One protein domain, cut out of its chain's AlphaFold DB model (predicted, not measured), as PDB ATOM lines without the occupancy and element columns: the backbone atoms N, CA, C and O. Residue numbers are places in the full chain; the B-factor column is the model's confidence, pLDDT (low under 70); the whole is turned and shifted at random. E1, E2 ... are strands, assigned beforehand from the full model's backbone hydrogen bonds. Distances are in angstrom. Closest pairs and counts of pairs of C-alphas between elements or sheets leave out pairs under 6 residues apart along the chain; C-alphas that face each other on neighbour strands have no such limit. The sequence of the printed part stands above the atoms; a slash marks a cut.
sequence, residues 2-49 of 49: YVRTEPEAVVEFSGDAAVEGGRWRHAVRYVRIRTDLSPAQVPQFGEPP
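AT A GLANCE: This is residues 2 to 49 of the 49 residues of the protein "ATP-dependent DNA ligase" of Micromonospora aurantiaca (UniProt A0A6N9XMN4). With little regular structure, the domain is mostly an open U of loops whose base is a short two-stranded hairpin, E1 and E2. Residues 15 to 28 fold into one arm of the U and residues 34 to 49 curl into the other, while residues 2 to 10 lead into E1 from an end far from the last residue, the C-alphas of Tyr 2 and Pro 49 being 26.3 A apart. The printed part has 48 residues, with no named helix and two named strands, E1 then E2, in one antiparallel sheet; the class is all strand, with 9 residues in named elements. It is loose, with a radius of gyration of the C-alphas of 12.1 A, and spans 27 by 25 by 22 A.

HOW THE PARTS SIT: E1, residues 11 to 14, and E2, residues 29 to 33, are antiparallel neighbours and form a hairpin, their directions at 152 degrees. N 14 and O 29 are within hydrogen-bond range at 2.8 A. Residues 19 to 20 pair with 23 to 24, antiparallel.

IN THESE COORDINATES: E1 is 10.2 A long from C-alpha 11 at (44.442, 50.334, 3.437). E2 is 12.4 A long, ending at C-alpha 33 (41.773, 50.751, -0.037).

THE WHOLE: The farthest C-alphas, Val 3 and Ala 17, are 30.1 A apart. The link E1 to E2 is long; the printed part has no cut. Residues 48 to 49 have pLDDT under 70.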
ATOM      1  N   TYR A   2      47.274  30.366  13.036       88.81
ATOM      2  CA  TYR A   2      47.783  31.396  12.132       88.81
ATOM      3  C   TYR A   2      48.457  30.737  10.931       88.81
ATOM      4  O   TYR A   2      49.098  29.695  11.076       88.81
ATOM      5  N   VAL A   3      48.266  31.327   9.757       93.25
ATOM      6  CA  VAL A   3      48.930  30.943   8.511       93.25
ATOM      7  C   VAL A   3      49.626  32.193   7.995       93.25
ATOM      8  O   VAL A   3      49.050  33.279   8.035       93.25
ATOM      9  N   ARG A   4      50.880  32.046   7.568       90.31
ATOM     10  CA  ARG A   4      51.619  33.135   6.933       90.31
ATOM     11  C   ARG A   4      50.972  33.439   5.581       90.31
ATOM     12  O   ARG A   4      50.734  32.513   4.813       90.31
ATOM     13  N   THR A   5      50.704  34.710   5.319       91.88
ATOM     14  CA  THR A   5      50.157  35.194   4.049       91.88
ATOM     15  C   THR A   5      51.009  36.339   3.540       91.88
ATOM     16  O   THR A   5      51.612  37.057   4.341       91.88
ATOM     17  N   GLU A   6      51.027  36.511   2.226       91.50
ATOM     18  CA  GLU A   6      51.634  37.681   1.608       91.50
ATOM     19  C   GLU A   6      50.658  38.871   1.663       91.50
ATOM     20  O   GLU A   6      49.445  38.667   1.529       91.50
ATOM     21  N   PRO A   7      51.137  40.105   1.910       92.69
ATOM     22  CA  PRO A   7      50.303  41.300   1.826       92.69
ATOM     23  C   PRO A   7      49.946  41.623   0.370       92.69
ATOM     24  O   PRO A   7      50.831  41.766  -0.469       92.69
ATOM     25  N   GLU A   8      48.657  41.808   0.084       94.50
ATOM     26  CA  GLU A   8      48.166  42.070  -1.282       94.50
ATOM     27  C   GLU A   8      47.570  43.476  -1.467       94.50
ATOM     28  O   GLU A   8      47.459  43.961  -2.590       94.50
ATOM     29  N   ALA A   9      47.198  44.158  -0.379       95.62
ATOM     30  CA  ALA A   9      46.527  45.453  -0.433       95.62
ATOM     31  C   ALA A   9      47.018  46.403   0.663       95.62
ATOM     32  O   ALA A   9      47.336  45.982   1.776       95.62
ATOM     33  N   VAL A  10      47.004  47.700   0.356       96.75
ATOM     34  CA  VAL A  10      47.237  48.782   1.321       96.75
ATOM     35  C   VAL A  10      45.900  49.431   1.664       96.75
ATOM     36  O   VAL A  10      45.101  49.743   0.778       96.75
ATOM     37  N   VAL A  11      45.648  49.653   2.954       97.31
ATOM     38  CA  VAL A  11      44.442  50.334   3.437       97.31
ATOM     39  C   VAL A  11      44.803  51.562   4.252       97.31
ATOM     40  O   VAL A  11      45.778  51.578   4.999       97.31
ATOM     41  N   GLU A  12      43.979  52.589   4.122       97.31
ATOM     42  CA  GLU A  12      43.985  53.737   5.011       97.31
ATOM     43  C   GLU A  12      43.052  53.448   6.190       97.31
ATOM     44  O   GLU A  12      41.932  52.948   6.009       97.31
ATOM     45  N   PHE A  13      43.504  53.768   7.398       95.94
ATOM     46  CA  PHE A  13      42.696  53.689   8.606       95.94
ATOM     47  C   PHE A  13      42.844  54.969   9.431       95.94
ATOM     48  O   PHE A  13      43.831  55.692   9.322       95.94
ATOM     49  N   SER A  14      41.858  55.228  10.283       95.88
ATOM     50  CA  SER A  14      41.880  56.300  11.272       95.88
ATOM     51  C   SER A  14      42.009  55.701  12.671       95.88
ATOM     52  O   SER A  14      41.260  54.794  13.038       95.88
ATOM     53  N   GLY A  15      42.971  56.199  13.443       94.19
ATOM     54  CA  GLY A  15      43.192  55.860  14.845       94.19
ATOM     55  C   GLY A  15      43.517  57.120  15.640       94.19
ATOM     56  O   GLY A  15      43.857  58.152  15.061       94.19
ATOM     57  N   ASP A  16      43.395  57.047  16.961       94.19
ATOM     58  CA  ASP A  16      43.872  58.120  17.831       94.19
ATOM     59  C   ASP A  16      45.405  58.075  18.002       94.19
ATOM     60  O   ASP A  16      46.106  57.250  17.410       94.19
ATOM     61  N   ALA A  17      45.934  58.993  18.812       92.44
ATOM     62  CA  ALA A  17      47.368  59.118  19.060       92.44
ATOM     63  C   ALA A  17      47.932  58.075  20.051       92.44
ATOM     64  O   ALA A  17      49.127  58.101  20.345       92.44
ATOM     65  N   ALA A  18      47.113  57.175  20.605       93.44
ATOM     66  CA  ALA A  18      47.540  56.230  21.633       93.44
ATOM     67  C   ALA A  18      48.234  54.998  21.019       93.44
ATOM     68  O   ALA A  18      47.649  53.915  20.924       93.44
ATOM     69  N   VAL A  19      49.503  55.164  20.635       90.38
ATOM     70  CA  VAL A  19      50.364  54.112  20.068       90.38
ATOM     71  C   VAL A  19      51.393  53.634  21.096       90.38
ATOM     72  O   VAL A  19      52.044  54.438  21.757       90.38
ATOM     73  N   GLU A  20      51.568  52.320  21.207       90.06
ATOM     74  CA  GLU A  20      52.561  51.674  22.067       90.06
ATOM     75  C   GLU A  20      53.161  50.461  21.339       90.06
ATOM     76  O   GLU A  20      52.433  49.635  20.790       90.06
ATOM     77  N   GLY A  21      54.495  50.369  21.263       86.44
ATOM     78  CA  GLY A  21      55.176  49.254  20.585       86.44
ATOM     79  C   GLY A  21      54.798  49.080  19.104       86.44
ATOM     80  O   GLY A  21      54.699  47.952  18.625       86.44
ATOM     81  N   GLY A  22      54.516  50.181  18.395       83.81
ATOM     82  CA  GLY A  22      54.078  50.151  16.992       83.81
ATOM     83  C   GLY A  22      52.643  49.650  16.790       83.81
ATOM     84  O   GLY A  22      52.267  49.299  15.674       83.81
ATOM     85  N   ARG A  23      51.836  49.586  17.858       87.69
ATOM     86  CA  ARG A  23      50.428  49.175  17.814       87.69
ATOM     87  C   ARG A  23      49.534  50.237  18.438       87.69
ATOM     88  O   ARG A  23      49.860  50.804  19.478       87.69
ATOM     89  N   TRP A  24      48.380  50.475  17.827       92.06
ATOM     90  CA  TRP A  24      47.328  51.286  18.433       92.06
ATOM     91  C   TRP A  24      46.705  50.524  19.595       92.06
ATOM     92  O   TRP A  24      46.373  49.344  19.470       92.06
ATOM     93  N   ARG A  25      46.541  51.204  20.728       93.81
ATOM     94  CA  ARG A  25      45.922  50.615  21.925       93.81
ATOM     95  C   ARG A  25      44.401  50.542  21.826       93.81
ATOM     96  O   ARG A  25      43.780  49.763  22.542       93.81
ATOM     97  N   HIS A  26      43.809  51.334  20.936       94.12
ATOM     98  CA  HIS A  26      42.371  51.377  20.696       94.12
ATOM     99  C   HIS A  26      42.025  50.902  19.284       94.12
ATOM    100  O   HIS A  26      42.878  50.834  18.396       94.12
ATOM    101  N   ALA A  27      40.751  50.565  19.083       95.12
ATOM    102  CA  ALA A  27      40.256  50.120  17.789       95.12
ATOM    103  C   ALA A  27      40.411  51.219  16.727       95.12
ATOM    104  O   ALA A  27      39.976  52.356  16.917       95.12
ATOM    105  N   VAL A  28      40.985  50.843  15.587       96.75
ATOM    106  CA  VAL A  28      41.083  51.696  14.402       96.75
ATOM    107  C   VAL A  28      39.852  51.535  13.516       96.75
ATOM    108  O   VAL A  28      39.181  50.500  13.528       96.75
ATOM    109  N   ARG A  29      39.555  52.559  12.719       97.62
ATOM    110  CA  ARG A  29      38.465  52.547  11.738       97.62
ATOM    111  C   ARG A  29      39.033  52.443  10.334       97.62
ATOM    112  O   ARG A  29      39.879  53.244   9.956       97.62
ATOM    113  N   TYR A  30      38.530  51.492   9.557       97.56
ATOM    114  CA  TYR A  30      38.803  51.418   8.125       97.56
ATOM    115  C   TYR A  30      38.285  52.673   7.411       97.56
ATOM    116  O   TYR A  30      37.167  53.114   7.682       97.56
ATOM    117  N   VAL A  31      39.088  53.221   6.496       98.25
ATOM    118  CA  VAL A  31      38.706  54.361   5.653       98.25
ATOM    119  C   VAL A  31      38.502  53.901   4.210       98.25
ATOM    120  O   VAL A  31      37.405  54.045   3.677       98.25
ATOM    121  N   ARG A  32      39.547  53.353   3.571       98.31
ATOM    122  CA  ARG A  32      39.519  52.929   2.156       98.31
ATOM    123  C   ARG A  32      40.705  52.039   1.782       98.31
ATOM    124  O   ARG A  32      41.720  52.034   2.474       98.31
ATOM    125  N   ILE A  33      40.609  51.349   0.643       98.25
ATOM    126  CA  ILE A  33      41.773  50.751  -0.037       98.25
ATOM    127  C   ILE A  33      42.538  51.863  -0.772       98.25
ATOM    128  O   ILE A  33      41.930  52.703  -1.435       98.25
ATOM    129  N   ARG A  34      43.868  51.859  -0.669       97.94
ATOM    130  CA  ARG A  34      44.777  52.750  -1.404       97.94
ATOM    131  C   ARG A  34      45.238  52.070  -2.686       97.94
ATOM    132  O   ARG A  34      46.326  51.517  -2.746       97.94
ATOM    133  N   THR A  35      44.387  52.082  -3.712       97.56
ATOM    134  CA  THR A  35      44.681  51.458  -5.020       97.56
ATOM    135  C   THR A  35      45.824  52.140  -5.776       97.56
ATOM    136  O   THR A  35      46.302  51.619  -6.775       97.56
ATOM    137  N   ASP A  36      46.240  53.317  -5.316       97.69
ATOM    138  CA  ASP A  36      47.401  54.067  -5.781       97.69
ATOM    139  C   ASP A  36      48.728  53.597  -5.154       97.69
ATOM    140  O   ASP A  36      49.788  54.044  -5.586       97.69
ATOM    141  N   LEU A  37      48.685  52.705  -4.154       97.19
ATOM    142  CA  LEU A  37      49.858  52.159  -3.472       97.19
ATOM    143  C   LEU A  37      49.939  50.636  -3.608       97.19
ATOM    144  O   LEU A  37      48.954  49.917  -3.438       97.19
ATOM    145  N   SER A  38      51.153  50.140  -3.829       95.31
ATOM    146  CA  SER A  38      51.504  48.727  -3.679       95.31
ATOM    147  C   SER A  38      52.097  48.448  -2.290       95.31
ATOM    148  O   SER A  38      52.710  49.339  -1.694       95.31
ATOM    149  N   PRO A  39      51.990  47.209  -1.770       93.81
ATOM    150  CA  PRO A  39      52.589  46.838  -0.486       93.81
ATOM    151  C   PRO A  39      54.106  47.067  -0.395       93.81
ATOM    152  O   PRO A  39      54.617  47.296   0.693       93.81
ATOM    153  N   ALA A  40      54.831  47.047  -1.518       92.31
ATOM    154  CA  ALA A  40      56.275  47.302  -1.547       92.31
ATOM    155  C   ALA A  40      56.651  48.787  -1.358       92.31
ATOM    156  O   ALA A  40      57.826  49.103  -1.197       92.31
ATOM    157  N   GLN A  41      55.678  49.700  -1.411       94.44
ATOM    158  CA  GLN A  41      55.890  51.147  -1.285       94.44
ATOM    159  C   GLN A  41      55.613  51.680   0.128       94.44
ATOM    160  O   GLN A  41      55.651  52.891   0.336       94.44
ATOM    161  N   VAL A  42      55.305  50.805   1.087       91.44
ATOM    162  CA  VAL A  42      55.090  51.168   2.493       91.44
ATOM    163  C   VAL A  42      56.077  50.411   3.384       91.44
ATOM    164  O   VAL A  42      56.441  49.285   3.035       91.44
ATOM    165  N   PRO A  43      56.501  50.985   4.526       89.31
ATOM    166  CA  PRO A  43      57.367  50.287   5.473       89.31
ATOM    167  C   PRO A  43      56.747  48.962   5.915       89.31
ATOM    168  O   PRO A  43      55.546  48.897   6.214       89.31
ATOM    169  N   GLN A  44      57.555  47.902   5.979       83.12
ATOM    170  CA  GLN A  44      57.075  46.642   6.531       83.12
ATOM    171  C   GLN A  44      56.884  46.759   8.044       83.12
ATOM    172  O   GLN A  44      57.473  47.602   8.722       83.12
ATOM    173  N   PHE A  45      56.043  45.890   8.607       77.94
ATOM    174  CA  PHE A  45      55.841  45.861  10.051       77.94
ATOM    175  C   PHE A  45      57.178  45.632  10.781       77.94
ATOM    176  O   PHE A  45      57.785  44.572  10.645       77.94
ATOM    177  N   GLY A  46      57.600  46.616  11.582       77.69
ATOM    178  CA  GLY A  46      58.860  46.594  12.332       77.69
ATOM    179  C   GLY A  46      60.004  47.391  11.696       77.69
ATOM    180  O   GLY A  46      61.024  47.582  12.356       77.69
ATOM    181  N   GLU A  47      59.840  47.893  10.471       81.62
ATOM    182  CA  GLU A  47      60.784  48.832   9.860       81.62
ATOM    183  C   GLU A  47      60.497  50.275  10.314       81.62
ATOM    184  O   GLU A  47      59.337  50.634  10.548       81.62
ATOM    185  N   PRO A  48      61.535  51.115  10.478       68.62
ATOM    186  CA  PRO A  48      61.337  52.542  10.690       68.62
ATOM    187  C   PRO A  48      60.684  53.188   9.449       68.62
ATOM    188  O   PRO A  48      60.928  52.721   8.336       68.62
ATOM    189  N   PRO A  49      59.839  54.221   9.640       62.78
ATOM    190  CA  PRO A  49      59.117  54.882   8.554       62.78
ATOM    191  C   PRO A  49      60.019  55.683   7.610       62.78
ATOM    192  O   PRO A  49      61.081  56.170   8.063       62.78
TER     193      PRO A  49